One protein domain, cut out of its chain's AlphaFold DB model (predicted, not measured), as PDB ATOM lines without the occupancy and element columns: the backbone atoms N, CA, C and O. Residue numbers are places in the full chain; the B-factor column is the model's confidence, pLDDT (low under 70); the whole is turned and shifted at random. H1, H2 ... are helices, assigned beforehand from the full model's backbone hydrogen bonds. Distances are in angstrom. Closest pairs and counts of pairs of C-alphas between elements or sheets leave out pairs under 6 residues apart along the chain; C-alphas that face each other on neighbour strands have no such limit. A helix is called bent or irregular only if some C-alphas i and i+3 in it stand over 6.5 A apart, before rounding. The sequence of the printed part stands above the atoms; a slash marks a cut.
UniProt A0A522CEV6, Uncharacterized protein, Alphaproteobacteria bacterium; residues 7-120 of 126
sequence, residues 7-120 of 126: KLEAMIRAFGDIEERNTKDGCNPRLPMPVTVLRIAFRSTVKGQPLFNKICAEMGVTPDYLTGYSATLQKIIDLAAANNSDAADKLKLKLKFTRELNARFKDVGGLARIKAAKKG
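This is residues 7 to 120 of the 126 residues of an uncharacterized protein of Alphaproteobacteria bacterium (UniProt A0A522CEV6). Two long helices lie side by side and opposite ways, H1 and the bent helix H2, and a second helical hairpin, H3 and H4, packs on H1 near its first residues. H4 starts close on H1 and slants away from it, while the short helix H5 meets the other end of H1 at a corner, with Lys 118 near Cys 27, and also packs on the first arm of H2. The printed part has 114 residues with five named helices, in the order H1 to H5, and no named strand, an all helix domain. It is compact, with a radius of gyration of the C-alphas of 13.9 A, and spans 37 by 24 by 23 A.

Begin with H1, residues 7 to 27, the hub, which touches four other helices. By its hydrogen bonds H2, residues 33 to 58, was assigned as one helix, but it is bent: C-alphas 46 and 49 are 7.1 A apart, and its arms H2a, residues 33 to 46, and H2b, residues 49 to 58, stand at a shallow tilt of 34 degrees, only just short of steep. H1 and H2a form a hairpin at a shallow tilt of 12 degrees; look at Asn 22 and Ile 40, their closest C-alphas, 5.3 A apart. H2b touches residues 8 to 15 of H1, opposite ways at a shallow tilt of 31 degrees, closest at the C-alphas of Phe 15 and Leu 51, 6.4 A. Next come H3, residues 69 to 82, and H4, residues 87 to 104, a hairpin whose closest C-alphas, of Ile 77 and Ala 88, are 5.0 A apart. H3 and H1 only just touch, with 3 pairs of C-alphas within 8 A, the closest being Glu 9 and Ala 80 at 7.5 A. H4 touches H1 with residues 87 to 94 alone, the same way at a steep tilt of 41 degrees, and the C-alphas of Arg 13 and Ala 87 are closest at 5.0 A. Last, H5, residues 110 to 118, touches H1 at the C-alphas of Cys 27 and Lys 118, 4.7 A apart, about perpendicular at 73 degrees, but only just. It touches H2a at Val 37 and Leu 111, their closest C-alphas, 7.3 A apart, and is apart from H3. In H1, H2a, H2b, H3, H4 and H5 every O i to N i+4 pair is within hydrogen-bond range.

Find C-alpha 7 at (147.319, 30.744, -11.615); from there H1 runs 30.5 A to C-alpha 27 at (130.290, 45.226, 9.145). H2a measures 19.9 A, H2b 14.3 A, H3 19.9 A and H4 26.0 A. H5 covers 12.5 A and ends at C-alpha 118, (128.097, 48.844, 11.096).

The C-alphas of Arg 30 and Gly 60 are farthest apart, 40.3 A. The printed part has no cut and no long link. Confidence is low at residues 106 to 111, of which 110 and 111 belong to H5; the mean pLDDT of the printed part is 86.7.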
ATOM      1  N   LYS A   7     146.888  29.375 -11.915       93.94
ATOM      2  CA  LYS A   7     147.319  30.744 -11.615       93.94
ATOM      3  C   LYS A   7     146.122  31.693 -11.505       93.94
ATOM      4  O   LYS A   7     146.052  32.472 -10.555       93.94
ATOM      5  N   LEU A   8     145.198  31.640 -12.466       94.06
ATOM      6  CA  LEU A   8     143.991  32.468 -12.469       94.06
ATOM      7  C   LEU A   8     143.088  32.133 -11.278       94.06
ATOM      8  O   LEU A   8     142.650  33.043 -10.577       94.06
ATOM      9  N   GLU A   9     142.894  30.848 -10.992       94.62
ATOM     10  CA  GLU A   9     142.149  30.391  -9.819       94.62
ATOM     11  C   GLU A   9     142.735  30.941  -8.514       94.62
ATOM     12  O   GLU A   9     142.015  31.529  -7.705       94.62
ATOM     13  N   ALA A  10     144.052  30.818  -8.326       95.31
ATOM     14  CA  ALA A  10     144.729  31.320  -7.136       95.31
ATOM     15  C   ALA A  10     144.542  32.837  -6.960       95.31
ATOM     16  O   ALA A  10     144.337  33.314  -5.841       95.31
ATOM     17  N   MET A  11     144.568  33.602  -8.056       96.25
ATOM     18  CA  MET A  11     144.314  35.043  -8.011       96.25
ATOM     19  C   MET A  11     142.864  35.363  -7.640       96.25
ATOM     20  O   MET A  11     142.638  36.221  -6.789       96.25
ATOM     21  N   ILE A  12     141.891  34.665  -8.230       95.38
ATOM     22  CA  ILE A  12     140.464  34.864  -7.940       95.38
ATOM     23  C   ILE A  12     140.153  34.518  -6.474       95.38
ATOM     24  O   ILE A  12     139.474  35.295  -5.800       95.38
ATOM     25  N   ARG A  13     140.710  33.420  -5.943       95.19
ATOM     26  CA  ARG A  13     140.595  33.053  -4.518       95.19
ATOM     27  C   ARG A  13     141.174  34.126  -3.601       95.19
ATOM     28  O   ARG A  13     140.478  34.617  -2.714       95.19
ATOM     29  N   ALA A  14     142.411  34.556  -3.857       95.38
ATOM     30  CA  ALA A  14     143.061  35.593  -3.058       95.38
ATOM     31  C   ALA A  14     142.295  36.929  -3.101       95.38
ATOM     32  O   ALA A  14     142.243  37.651  -2.103       95.38
ATOM     33  N   PHE A  15     141.671  37.253  -4.234       95.12
ATOM     34  CA  PHE A  15     140.812  38.425  -4.358       95.12
ATOM     35  C   PHE A  15     139.536  38.278  -3.520       95.12
ATOM     36  O   PHE A  15     139.205  39.186  -2.755       95.12
ATOM     37  N   GLY A  16     138.878  37.117  -3.584       93.12
ATOM     38  CA  GLY A  16     137.731  36.788  -2.736       93.12
ATOM     39  C   GLY A  16     138.028  36.924  -1.243       93.12
ATOM     40  O   GLY A  16     137.251  37.550  -0.525       93.12
ATOM     41  N   ASP A  17     139.182  36.439  -0.784       93.94
ATOM     42  CA  ASP A  17     139.593  36.538   0.621       93.94
ATOM     43  C   ASP A  17     139.818  37.987   1.080       93.94
ATOM     44  O   ASP A  17     139.494  38.358   2.216       93.94
ATOM     45  N   ILE A  18     140.378  38.835   0.208       92.81
ATOM     46  CA  ILE A  18     140.550  40.267   0.485       92.81
ATOM     47  C   ILE A  18     139.184  40.940   0.613       92.81
ATOM     48  O   ILE A  18     138.948  41.667   1.583       92.81
ATOM     49  N   GLU A  19     138.279  40.681  -0.331       91.75
ATOM     50  CA  GLU A  19     136.952  41.290  -0.368       91.75
ATOM     51  C   GLU A  19     136.062  40.844   0.792       91.75
ATOM     52  O   GLU A  19     135.373  41.671   1.402       91.75
ATOM     53  N   GLU A  20     136.126  39.568   1.160       91.62
ATOM     54  CA  GLU A  20     135.472  39.030   2.345       91.62
ATOM     55  C   GLU A  20     135.990  39.734   3.605       91.62
ATOM     56  O   GLU A  20     135.209  40.260   4.401       91.62
ATOM     57  N   ARG A  21     137.315  39.832   3.773       91.75
ATOM     58  CA  ARG A  21     137.912  40.481   4.949       91.75
ATOM     59  C   ARG A  21     137.598  41.975   5.011       91.75
ATOM     60  O   ARG A  21     137.423  42.517   6.100       91.75
ATOM     61  N   ASN A  22     137.557  42.662   3.870       90.19
ATOM     62  CA  ASN A  22     137.151  44.067   3.801       90.19
ATOM     63  C   ASN A  22     135.693  44.229   4.248       90.19
ATOM     64  O   ASN A  22     135.370  45.138   5.011       90.19
ATOM     65  N   THR A  23     134.824  43.322   3.807       88.31
ATOM     66  CA  THR A  23     133.392  43.376   4.114       88.31
ATOM     67  C   THR A  23     133.115  43.042   5.580       88.31
ATOM     68  O   THR A  23     132.380  43.778   6.239       88.31
ATOM     69  N   LYS A  24     133.782  42.021   6.135       89.31
ATOM     70  CA  LYS A  24     133.718  41.680   7.566       89.31
ATOM     71  C   LYS A  24     134.158  42.844   8.453       89.31
ATOM     72  O   LYS A  24     133.456  43.175   9.403       89.31
ATOM     73  N   ASP A  25     135.262  43.514   8.125       88.50
ATOM     74  CA  ASP A  25     135.703  44.698   8.876       88.50
ATOM     75  C   ASP A  25     134.697  45.851   8.778       88.50
ATOM     76  O   ASP A  25     134.403  46.506   9.782       88.50
ATOM     77  N   GLY A  26     134.141  46.076   7.582       83.88
ATOM     78  CA  GLY A  26     133.117  47.089   7.330       83.88
ATOM     79  C   GLY A  26     131.840  46.868   8.141       83.88
ATOM     80  O   GLY A  26     131.244  47.835   8.608       83.88
ATOM     81  N   CYS A  27     131.467  45.608   8.365       83.62
ATOM     82  CA  CYS A  27     130.290  45.226   9.145       83.62
ATOM     83  C   CYS A  27     130.579  45.049  10.644       83.62
ATOM     84  O   CYS A  27     129.644  44.902  11.423       83.62
ATOM     85  N   ASN A  28     131.844  45.046  11.080       84.50
ATOM     86  CA  ASN A  28     132.191  44.780  12.476       84.50
ATOM     87  C   ASN A  28     131.909  46.013  13.358       84.50
ATOM     88  O   ASN A  28     132.632  47.013  13.240       84.50
ATOM     89  N   PRO A  29     130.935  45.966  14.285       80.50
ATOM     90  CA  PRO A  29     130.587  47.118  15.117       80.50
ATOM     91  C   PRO A  29     131.656  47.434  16.174       80.50
ATOM     92  O   PRO A  29     131.718  48.559  16.659       80.50
ATOM     93  N   ARG A  30     132.531  46.475  16.508       86.19
ATOM     94  CA  ARG A  30     133.580  46.634  17.530       86.19
ATOM     95  C   ARG A  30     134.808  47.388  17.019       86.19
ATOM     96  O   ARG A  30     135.612  47.855  17.818       86.19
ATOM     97  N   LEU A  31     134.985  47.496  15.700       82.56
ATOM     98  CA  LEU A  31     136.115  48.226  15.123       82.56
ATOM     99  C   LEU A  31     135.787  49.720  14.995       82.56
ATOM    100  O   LEU A  31     134.761  50.055  14.395       82.56
ATOM    101  N   PRO A  32     136.665  50.632  15.449       85.19
ATOM    102  CA  PRO A  32     136.482  52.061  15.224       85.19
ATOM    103  C   PRO A  32     136.348  52.385  13.732       85.19
ATOM    104  O   PRO A  32     137.045  51.809  12.887       85.19
ATOM    105  N   MET A  33     135.458  53.324  13.398       81.81
ATOM    106  CA  MET A  33     135.198  53.719  12.009       81.81
ATOM    107  C   MET A  33     136.464  54.186  11.270       81.81
ATOM    108  O   MET A  33     136.729  53.639  10.200       81.81
ATOM    109  N   PRO A  34     137.299  55.096  11.822       83.56
ATOM    110  CA  PRO A  34     138.491  55.569  11.112       83.56
ATOM    111  C   PRO A  34     139.468  54.430  10.796       83.56
ATOM    112  O   PRO A  34     139.960  54.315   9.677       83.56
ATOM    113  N   VAL A  35     139.670  53.520  11.754       85.88
ATOM    114  CA  VAL A  35     140.534  52.340  11.593       85.88
ATOM    115  C   VAL A  35     139.983  51.392  10.526       85.88
ATOM    116  O   VAL A  35     140.738  50.877   9.704       85.88
ATOM    117  N   THR A  36     138.667  51.176  10.513       86.56
ATOM    118  CA  THR A  36     137.990  50.321   9.525       86.56
ATOM    119  C   THR A  36     138.196  50.859   8.111       86.56
ATOM    120  O   THR A  36     138.626  50.124   7.223       86.56
ATOM    121  N   VAL A  37     137.950  52.156   7.919       83.06
ATOM    122  CA  VAL A  37     138.090  52.839   6.627       83.06
ATOM    123  C   VAL A  37     139.530  52.763   6.132       83.06
ATOM    124  O   VAL A  37     139.755  52.337   5.003       83.06
ATOM    125  N   LEU A  38     140.505  53.090   6.988       87.19
ATOM    126  CA  LEU A  38     141.926  53.031   6.641       87.19
ATOM    127  C   LEU A  38     142.363  51.615   6.247       87.19
ATOM    128  O   LEU A  38     143.024  51.438   5.227       87.19
ATOM    129  N   ARG A  39     141.957  50.586   7.005       90.12
ATOM    130  CA  ARG A  39     142.302  49.188   6.693       90.12
ATOM    131  C   ARG A  39     141.703  48.717   5.376       90.12
ATOM    132  O   ARG A  39     142.359  47.964   4.656       90.12
ATOM    133  N   ILE A  40     140.448  49.072   5.098       89.12
ATOM    134  CA  ILE A  40     139.777  48.707   3.845       89.12
ATOM    135  C   ILE A  40     140.439  49.437   2.677       89.12
ATOM    136  O   ILE A  40     140.794  48.786   1.695       89.12
ATOM    137  N   ALA A  41     140.665  50.749   2.794       86.69
ATOM    138  CA  ALA A  41     141.319  51.546   1.762       86.69
ATOM    139  C   ALA A  41     142.719  51.001   1.451       86.69
ATOM    140  O   ALA A  41     143.001  50.653   0.310       86.69
ATOM    141  N   PHE A  42     143.556  50.804   2.474       89.88
ATOM    142  CA  PHE A  42     144.910  50.283   2.300       89.88
ATOM    143  C   PHE A  42     144.929  48.897   1.639       89.88
ATOM    144  O   PHE A  42     145.648  48.692   0.665       89.88
ATOM    145  N   ARG A  43     144.115  47.937   2.107       92.94
ATOM    146  CA  ARG A  43     144.056  46.598   1.487       92.94
ATOM    147  C   ARG A  43     143.541  46.638   0.057       92.94
ATOM    148  O   ARG A  43     144.068  45.909  -0.782       92.94
ATOM    149  N   SER A  44     142.543  47.476  -0.215       88.06
ATOM    150  CA  SER A  44     141.988  47.635  -1.559       88.06
ATOM    151  C   SER A  44     143.040  48.207  -2.505       88.06
ATOM    152  O   SER A  44     143.285  47.616  -3.545       88.06
ATOM    153  N   THR A  45     143.741  49.276  -2.124       87.88
ATOM    154  CA  THR A  45     144.745  49.917  -2.987       87.88
ATOM    155  C   THR A  45     146.006  49.069  -3.159       87.88
ATOM    156  O   THR A  45     146.517  48.942  -4.267       87.88
ATOM    157  N   VAL A  46     146.519  48.459  -2.084       89.69
ATOM    158  CA  VAL A  46     147.810  47.745  -2.120       89.69
ATOM    159  C   VAL A  46     147.687  46.337  -2.698       89.69
ATOM    160  O   VAL A  46     148.625  45.848  -3.325       89.69
ATOM    161  N   LYS A  47     146.554  45.654  -2.480       91.19
ATOM    162  CA  LYS A  47     146.381  44.249  -2.888       91.19
ATOM    163  C   LYS A  47     145.143  44.014  -3.746       91.19
ATOM    164  O   LYS A  47     145.263  43.353  -4.770       91.19
ATOM    165  N   GLY A  48     143.986  44.554  -3.360       90.56
ATOM    166  CA  GLY A  48     142.706  44.298  -4.031       90.56
ATOM    167  C   GLY A  48     142.691  44.735  -5.498       90.56
ATOM    168  O   GLY A  48     142.541  43.904  -6.388       90.56
ATOM    169  N   GLN A  49     142.913  46.021  -5.760       91.81
ATOM    170  CA  GLN A  49     142.886  46.611  -7.097       91.81
ATOM    171  C   GLN A  49     143.998  46.064  -8.012       91.81
ATOM    172  O   GLN A  49     143.681  45.681  -9.139       91.81
ATOM    173  N   PRO A  50     145.269  45.924  -7.576       93.81
ATOM    174  CA  PRO A  50     146.286  45.270  -8.399       93.81
ATOM    175  C   PRO A  50     145.920  43.830  -8.777       93.81
ATOM    176  O   PRO A  50     146.178  43.407  -9.903       93.81
ATOM    177  N   LEU A  51     145.319  43.074  -7.855       94.12
ATOM    178  CA  LEU A  51     144.913  41.693  -8.106       94.12
ATOM    179  C   LEU A  51     143.710  41.619  -9.051       94.12
ATOM    180  O   LEU A  51     143.730  40.835  -9.995       94.12
ATOM    181  N   PHE A  52     142.719  42.488  -8.860       93.38
ATOM    182  CA  PHE A  52     141.583  42.644  -9.763       93.38
ATOM    183  C   PHE A  52     142.034  42.961 -11.194       93.38
ATOM    184  O   PHE A  52     141.588  42.313 -12.137       93.38
ATOM    185  N   ASN A  53     142.976  43.894 -11.358       93.69
ATOM    186  CA  ASN A  53     143.519  44.250 -12.668       93.69
ATOM    187  C   ASN A  53     144.236  43.067 -13.334       93.69
ATOM    188  O   ASN A  53     144.080  42.858 -14.534       93.69
ATOM    189  N   LYS A  54     144.987  42.265 -12.565       94.62
ATOM    190  CA  LYS A  54     145.641  41.047 -13.073       94.62
ATOM    191  C   LYS A  54     144.627  39.991 -13.512       94.62
ATOM    192  O   LYS A  54     144.782  39.436 -14.592       94.62
ATOM    193  N   ILE A  55     143.581  39.753 -12.718       94.19
ATOM    194  CA  ILE A  55     142.482  38.844 -13.085       94.19
ATOM    195  C   ILE A  55     141.832  39.315 -14.390       94.19
ATOM    196  O   ILE A  55     141.649  38.521 -15.307       94.19
ATOM    197  N   CYS A  56     141.542  40.614 -14.498       93.00
ATOM    198  CA  CYS A  56     140.942  41.196 -15.694       93.00
ATOM    199  C   CYS A  56     141.826  41.009 -16.936       93.00
ATOM    200  O   CYS A  56     141.326  40.602 -17.983       93.00
ATOM    201  N   ALA A  57     143.136  41.235 -16.805       93.25
ATOM    202  CA  ALA A  57     144.096  41.036 -17.887       93.25
ATOM    203  C   ALA A  57     144.138  39.577 -18.370       93.25
ATOM    204  O   ALA A  57     144.067  39.332 -19.570       93.25
ATOM    205  N   GLU A  58     144.180  38.609 -17.452       93.06
ATOM    206  CA  GLU A  58     144.147  37.175 -17.789       93.06
ATOM    207  C   GLU A  58     142.818  36.782 -18.451       93.06
ATOM    208  O   GLU A  58     142.787  35.989 -19.386       93.06
ATOM    209  N   MET A  59     141.710  37.382 -18.013       91.50
ATOM    210  CA  MET A  59     140.382  37.187 -18.596       91.50
ATOM    211  C   MET A  59     140.157  37.935 -19.919       91.50
ATOM    212  O   MET A  59     139.114  37.747 -20.542       91.50
ATOM    213  N   GLY A  60     141.086  38.792 -20.352       89.69
ATOM    214  CA  GLY A  60     140.896  39.645 -21.527       89.69
ATOM    215  C   GLY A  60     139.741  40.645 -21.376       89.69
ATOM    216  O   GLY A  60     139.106  41.006 -22.364       89.69
ATOM    217  N   VAL A  61     139.433  41.072 -20.147       88.94
ATOM    218  CA  VAL A  61     138.389  42.067 -19.857       88.94
ATOM    219  C   VAL A  61     139.018  43.382 -19.409       88.94
ATOM    220  O   VAL A  61     140.003  43.400 -18.674       88.94
ATOM    221  N   THR A  62     138.441  44.506 -19.826       87.75
ATOM    222  CA  THR A  62     138.879  45.824 -19.353       87.75
ATOM    223  C   THR A  62     138.540  45.975 -17.868       87.75
ATOM    224  O   THR A  62     137.371  45.810 -17.505       87.75
ATOM    225  N   PRO A  63     139.517  46.284 -16.996       86.06
ATOM    226  CA  PRO A  63     139.240  46.501 -15.588       86.06
ATOM    227  C   PRO A  63     138.458  47.801 -15.410       86.06
ATOM    228  O   PRO A  63     138.954  48.884 -15.710       86.06
ATOM    229  N   ASP A  64     137.250  47.695 -14.869       84.00
ATOM    230  CA  ASP A  64     136.481  48.847 -14.410       84.00
ATOM    231  C   ASP A  64     136.172  48.679 -12.922       84.00
ATOM    232  O   ASP A  64     135.243  47.971 -12.528       84.00
ATOM    233  N   TYR A  65     137.016  49.299 -12.096       75.00
ATOM    234  CA  TYR A  65     136.937  49.231 -10.638       75.00
ATOM    235  C   TYR A  65     136.059  50.340 -10.032       75.00
ATOM    236  O   TYR A  65     135.653  50.235  -8.879       75.00
ATOM    237  N   LEU A  66     135.772  51.411 -10.782       70.56
ATOM    238  CA  LEU A  66     135.124  52.617 -10.252       70.56
ATOM    239  C   LEU A  66     133.640  52.685 -10.611       70.56
ATOM    240  O   LEU A  66     132.817  52.976  -9.744       70.56
ATOM    241  N   THR A  67     133.292  52.396 -11.864       74.88
ATOM    242  CA  THR A  67     131.925  52.538 -12.387       74.88
ATOM    243  C   THR A  67     131.270  51.193 -12.677       74.88
ATOM    244  O   THR A  67     130.077  51.010 -12.444       74.88
ATOM    245  N   GLY A  68     132.063  50.221 -13.114       82.12
ATOM    246  CA  GLY A  68     131.625  48.917 -13.609       82.12
ATOM    247  C   GLY A  68     131.986  47.753 -12.696       82.12
ATOM    248  O   GLY A  68     131.858  46.601 -13.113       82.12
ATOM    249  N   TYR A  69     132.403  48.022 -11.453       85.75
ATOM    250  CA  TYR A  69     132.902  47.001 -10.525       85.75
ATOM    251  C   TYR A  69     131.963  45.797 -10.419       85.75
ATOM    252  O   TYR A  69     132.395  44.661 -10.569       85.75
ATOM    253  N   SER A  70     130.659  46.028 -10.239       89.19
ATOM    254  CA  SER A  70     129.668  44.950 -10.139       89.19
ATOM    255  C   SER A  70     129.525  44.123 -11.421       89.19
ATOM    256  O   SER A  70     129.278  42.923 -11.333       89.19
ATOM    257  N   ALA A  71     129.671  44.737 -12.598       90.38
ATOM    258  CA  ALA A  71     129.592  44.032 -13.875       90.38
ATOM    259  C   ALA A  71     130.850  43.186 -14.114       90.38
ATOM    260  O   ALA A  71     130.757  42.020 -14.488       90.38
ATOM    261  N   THR A  72     132.028  43.743 -13.834       91.19
ATOM    262  CA  THR A  72     133.298  43.018 -13.945       91.19
ATOM    263  C   THR A  72     133.389  41.893 -12.911       91.19
ATOM    264  O   THR A  72     133.792  40.783 -13.245       91.19
ATOM    265  N   LEU A  73     132.928  42.135 -11.680       93.19
ATOM    266  CA  LEU A  73     132.851  41.125 -10.627       93.19
ATOM    267  C   LEU A  73     131.921  39.966 -11.011       93.19
ATOM    268  O   LEU A  73     132.268  38.817 -10.761       93.19
ATOM    269  N   GLN A  74     130.785  40.247 -11.662       94.38
ATOM    270  CA  GLN A  74     129.895  39.205 -12.185       94.38
ATOM    271  C   GLN A  74     130.621  38.305 -13.193       94.38
ATOM    272  O   GLN A  74     130.563  37.092 -13.055       94.38
ATOM    273  N   LYS A  75     131.394  38.872 -14.130       93.06
ATOM    274  CA  LYS A  75     132.180  38.073 -15.091       93.06
ATOM    275  C   LYS A  75     133.193  37.154 -14.398       93.06
ATOM    276  O   LYS A  75     133.386  36.021 -14.830       93.06
ATOM    277  N   ILE A  76     133.843  37.634 -13.332       93.44
ATOM    278  CA  ILE A  76     134.782  36.829 -12.530       93.44
ATOM    279  C   ILE A  76     134.036  35.687 -11.825       93.44
ATOM    280  O   ILE A  76     134.511  34.553 -11.830       93.44
ATOM    281  N   ILE A  77     132.864  35.974 -11.250       94.44
ATOM    282  CA  ILE A  77     131.997  34.976 -10.607       94.44
ATOM    283  C   ILE A  77     131.560  33.909 -11.605       94.44
ATOM    284  O   ILE A  77     131.653  32.728 -11.287       94.44
ATOM    285  N   ASP A  78     131.104  34.308 -12.790       94.06
ATOM    286  CA  ASP A  78     130.606  33.383 -13.808       94.06
ATOM    287  C   ASP A  78     131.721  32.430 -14.256       94.06
ATOM    288  O   ASP A  78     131.507  31.223 -14.353       94.06
ATOM    289  N   LEU A  79     132.941  32.952 -14.437       92.50
ATOM    290  CA  LEU A  79     134.112  32.136 -14.752       92.50
ATOM    291  C   LEU A  79     134.473  31.177 -13.605       92.50
ATOM    292  O   LEU A  79     134.724  30.000 -13.852       92.50
ATOM    293  N   ALA A  80     134.490  31.657 -12.360       93.06
ATOM    294  CA  ALA A  80     134.786  30.828 -11.192       93.06
ATOM    295  C   ALA A  80     133.739  29.720 -10.989       93.06
ATOM    296  O   ALA A  80     134.093  28.576 -10.710       93.06
ATOM    297  N   ALA A  81     132.457  30.044 -11.185       93.44
ATOM    298  CA  ALA A  81     131.347  29.107 -11.066       93.44
ATOM    299  C   ALA A  81     131.374  28.045 -12.172       93.44
ATOM    300  O   ALA A  81     131.204  26.865 -11.878       93.44
ATOM    301  N   ALA A  82     131.665  28.435 -13.419       93.38
ATOM    302  CA  ALA A  82     131.816  27.500 -14.537       93.38
ATOM    303  C   ALA A  82     132.934  26.462 -14.312       93.38
ATOM    304  O   ALA A  82     132.924  25.409 -14.941       93.38
ATOM    305  N   ASN A  83     133.875  26.750 -13.407       92.38
ATOM    306  CA  ASN A  83     134.994  25.877 -13.053       92.38
ATOM    307  C   ASN A  83     134.886  25.297 -11.627       92.38
ATOM    308  O   ASN A  83     135.869  24.776 -11.112       92.38
ATOM    309  N   ASN A  84     133.711  25.364 -10.985       90.44
ATOM    310  CA  ASN A  84     133.456  24.841  -9.631       90.44
ATOM    311  C   ASN A  84     134.416  25.373  -8.545       90.44
ATOM    312  O   ASN A  84     134.724  24.676  -7.578       90.44
ATOM    313  N   SER A  85     134.900  26.607  -8.695       90.19
ATOM    314  CA  SER A  85     135.777  27.236  -7.708       90.19
ATOM    315  C   SER A  85     134.971  27.790  -6.530       90.19
ATOM    316  O   SER A  85     134.009  28.539  -6.713       90.19
ATOM    317  N   ASP A  86     135.414  27.493  -5.312       87.19
ATOM    318  CA  ASP A  86     134.850  27.977  -4.042       87.19
ATOM    319  C   ASP A  86     134.857  29.513  -3.909       87.19
ATOM    320  O   ASP A  86     134.018  30.105  -3.226       87.19
ATOM    321  N   ALA A  87     135.766  30.190  -4.616       89.69
ATOM    322  CA  ALA A  87     135.802  31.645  -4.686       89.69
ATOM    323  C   ALA A  87     134.505  32.245  -5.251       89.69
ATOM    324  O   ALA A  87     134.168  33.385  -4.922       89.69
ATOM    325  N   ALA A  88     133.765  31.496  -6.078       92.00
ATOM    326  CA  ALA A  88     132.521  31.964  -6.674       92.00
ATOM    327  C   ALA A  88     131.507  32.376  -5.600       92.00
ATOM    328  O   ALA A  88     130.908  33.444  -5.706       92.00
ATOM    329  N   ASP A  89     131.348  31.584  -4.539       89.44
ATOM    330  CA  ASP A  89     130.338  31.851  -3.513       89.44
ATOM    331  C   ASP A  89     130.706  33.063  -2.655       89.44
ATOM    332  O   ASP A  89     129.871  33.947  -2.437       89.44
ATOM    333  N   LYS A  90     131.987  33.203  -2.291       89.00
ATOM    334  CA  LYS A  90     132.488  34.402  -1.597       89.00
ATOM    335  C   LYS A  90     132.246  35.672  -2.413       89.00
ATOM    336  O   LYS A  90     131.794  36.692  -1.884       89.00
ATOM    337  N   LEU A  91     132.527  35.623  -3.714       92.25
ATOM    338  CA  LEU A  91     132.365  36.770  -4.604       92.25
ATOM    339  C   LEU A  91     130.885  37.072  -4.895       92.25
ATOM    340  O   LEU A  91     130.526  38.248  -4.967       92.25
ATOM    341  N   LYS A  92     130.003  36.063  -4.975       92.75
ATOM    342  CA  LYS A  92     128.540  36.262  -5.052       92.75
ATOM    343  C   LYS A  92     128.018  37.019  -3.836       92.75
ATOM    344  O   LYS A  92     127.272  37.987  -3.999       92.75
ATOM    345  N   LEU A  93     128.441  36.626  -2.632       88.62
ATOM    346  CA  LEU A  93     128.085  37.329  -1.398       88.62
ATOM    347  C   LEU A  93     128.568  38.781  -1.434       88.62
ATOM    348  O   LEU A  93     127.800  39.703  -1.147       88.62
ATOM    349  N   LYS A  94     129.809  39.011  -1.886       90.12
ATOM    350  CA  LYS A  94     130.341  40.365  -2.080       90.12
ATOM    351  C   LYS A  94     129.503  41.182  -3.053       90.12
ATOM    352  O   LYS A  94     129.172  42.329  -2.757       90.12
ATOM    353  N   LEU A  95     129.151  40.607  -4.196       91.12
ATOM    354  CA  LEU A  95     128.368  41.283  -5.218       91.12
ATOM    355  C   LEU A  95     126.967  41.644  -4.711       91.12
ATOM    356  O   LEU A  95     126.527  42.774  -4.930       91.12
ATOM    357  N   LYS A  96     126.294  40.728  -3.998       89.06
ATOM    358  CA  LYS A  96     125.007  40.989  -3.333       89.06
ATOM    359  C   LYS A  96     125.132  42.174  -2.372       89.06
ATOM    360  O   LYS A  96     124.403  43.152  -2.520       89.06
ATOM    361  N   PHE A  97     126.113  42.128  -1.470       86.31
ATOM    362  CA  PHE A  97     126.366  43.188  -0.493       86.31
ATOM    363  C   PHE A  97     126.645  44.547  -1.157       86.31
ATOM    364  O   PHE A  97     126.073  45.566  -0.774       86.31
ATOM    365  N   THR A  98     127.484  44.582  -2.196       84.88
ATOM    366  CA  THR A  98     127.786  45.815  -2.938       84.88
ATOM    367  C   THR A  98     126.565  46.365  -3.674       84.88
ATOM    368  O   THR A  98     126.366  47.579  -3.679       84.88
ATOM    369  N   ARG A  99     125.731  45.508  -4.278       87.00
ATOM    370  CA  ARG A  99     124.487  45.938  -4.937       87.00
ATOM    371  C   ARG A  99     123.496  46.520  -3.932       87.00
ATOM    372  O   ARG A  99     122.935  47.575  -4.201       87.00
ATOM    373  N   GLU A 100     123.330  45.888  -2.772       83.94
ATOM    374  CA  GLU A 100     122.449  46.384  -1.707       83.94
ATOM    375  C   GLU A 100     122.933  47.726  -1.146       83.94
ATOM    376  O   GLU A 100     122.141  48.660  -1.005       83.94
ATOM    377  N   LEU A 101     124.247  47.866  -0.927       79.94
ATOM    378  CA  LEU A 101     124.854  49.149  -0.578       79.94
ATOM    379  C   LEU A 101     124.573  50.209  -1.644       79.94
ATOM    380  O   LEU A 101     124.108  51.292  -1.317       79.94
ATOM    381  N   ASN A 102     124.827  49.916  -2.918       80.12
ATOM    382  CA  ASN A 102     124.609  50.886  -3.989       80.12
ATOM    383  C   ASN A 102     123.128  51.258  -4.153       80.12
ATOM    384  O   ASN A 102     122.842  52.406  -4.467       80.12
ATOM    385  N   ALA A 103     122.199  50.328  -3.925       82.12
ATOM    386  CA  ALA A 103     120.766  50.592  -4.019       82.12
ATOM    387  C   ALA A 103     120.268  51.502  -2.888       82.12
ATOM    388  O   ALA A 103     119.489  52.417  -3.135       82.12
ATOM    389  N   ARG A 104     120.730  51.276  -1.651       75.94
ATOM    390  CA  ARG A 104     120.283  52.038  -0.471       75.94
ATOM    391  C   ARG A 104     121.051  53.338  -0.245       75.94
ATOM    392  O   ARG A 104     120.548  54.251   0.396       75.94
ATOM    393  N   PHE A 105     122.275  53.409  -0.756       74.12
ATOM    394  CA  PHE A 105     123.257  54.437  -0.413       74.12
ATOM    395  C   PHE A 105     123.949  55.007  -1.658       74.12
ATOM    396  O   PHE A 105     125.133  55.369  -1.619       74.12
ATOM    397  N   LYS A 106     123.214  55.071  -2.778       68.12
ATOM    398  CA  LYS A 106     123.700  55.534  -4.085       68.12
ATOM    399  C   LYS A 106     124.384  56.899  -3.996       68.12
ATOM    400  O   LYS A 106     125.493  57.042  -4.504       68.12
ATOM    401  N   ASP A 107     123.786  57.814  -3.236       68.25
ATOM    402  CA  ASP A 107     124.189  59.223  -3.153       68.25
ATOM    403  C   ASP A 107     125.013  59.559  -1.903       68.25
ATOM    404  O   ASP A 107     125.273  60.725  -1.608       68.25
ATOM    405  N   VAL A 108     125.449  58.546  -1.145       63.31
ATOM    406  CA  VAL A 108     126.288  58.764   0.036       63.31
ATOM    407  C   VAL A 108     127.678  58.159  -0.152       63.31
ATOM    408  O   VAL A 108     127.848  57.054  -0.676       63.31
ATOM    409  N   GLY A 109     128.698  58.906   0.278       65.12
ATOM    410  CA  GLY A 109     130.102  58.517   0.142       65.12
ATOM    411  C   GLY A 109     130.465  57.247   0.922       65.12
ATOM    412  O   GLY A 109     129.725  56.783   1.793       65.12
ATOM    413  N   GLY A 110     131.654  56.694   0.654       68.38
ATOM    414  CA  GLY A 110     132.115  55.424   1.239       68.38
ATOM    415  C   GLY A 110     132.052  55.356   2.774       68.38
ATOM    416  O   GLY A 110     131.758  54.300   3.331       68.38
ATOM    417  N   LEU A 111     132.230  56.486   3.468       69.19
ATOM    418  CA  LEU A 111     132.097  56.578   4.929       69.19
ATOM    419  C   LEU A 111     130.669  56.300   5.423       69.19
ATOM    420  O   LEU A 111     130.478  55.570   6.395       69.19
ATOM    421  N   ALA A 112     129.663  56.862   4.753       71.00
ATOM    422  CA  ALA A 112     128.261  56.677   5.118       71.00
ATOM    423  C   ALA A 112     127.804  55.233   4.867       71.00
ATOM    424  O   ALA A 112     127.093  54.659   5.690       71.00
ATOM    425  N   ARG A 113     128.307  54.614   3.793       72.81
ATOM    426  CA  ARG A 113     128.092  53.196   3.470       72.81
ATOM    427  C   ARG A 113     128.624  52.262   4.560       72.81
ATOM    428  O   ARG A 113     127.915  51.362   5.000       72.81
ATOM    429  N   ILE A 114     129.842  52.506   5.056       71.81
ATOM    430  CA  ILE A 114     130.414  51.719   6.163       71.81
ATOM    431  C   ILE A 114     129.642  51.981   7.467       71.81
ATOM    432  O   ILE A 114     129.420  51.059   8.249       71.81
ATOM    433  N   LYS A 115     129.175  53.214   7.704       75.75
ATOM    434  CA  LYS A 115     128.334  53.546   8.868       75.75
ATOM    435  C   LYS A 115     127.016  52.773   8.876       75.75
ATOM    436  O   LYS A 115     126.658  52.244   9.925       75.75
ATOM    437  N   ALA A 116     126.338  52.673   7.735       74.25
ATOM    438  CA  ALA A 116     125.114  51.887   7.601       74.25
ATOM    439  C   ALA A 116     125.359  50.387   7.826       74.25
ATOM    440  O   ALA A 116     124.648  49.751   8.605       74.25
ATOM    441  N   ALA A 117     126.424  49.834   7.235       75.12
ATOM    442  CA  ALA A 117     126.813  48.440   7.452       75.12
ATOM    443  C   ALA A 117     127.092  48.139   8.941       75.12
ATOM    444  O   ALA A 117     126.573  47.167   9.483       75.12
ATOM    445  N   LYS A 118     127.829  49.010   9.651       74.94
ATOM    446  CA  LYS A 118     128.097  48.844  11.096       74.94
ATOM    447  C   LYS A 118     126.854  48.915  11.977       74.94
ATOM    448  O   LYS A 118     126.831  48.284  13.029       74.94
ATOM    449  N   LYS A 119     125.844  49.689  11.583       79.12
ATOM    450  CA  LYS A 119     124.558  49.755  12.292       79.12
ATOM    451  C   LYS A 119     123.703  48.499  12.093       79.12
ATOM    452  O   LYS A 119     122.644  48.393  12.702       79.12
ATOM    453  N   GLY A 120     124.151  47.555  11.261       73.56
ATOM    454  CA  GLY A 120     123.405  46.345  10.936       73.56
ATOM    455  C   GLY A 120     122.267  46.583   9.946       73.56
ATOM    456  O   GLY A 120     121.438  45.695   9.771       73.56
TER     457      GLY A 120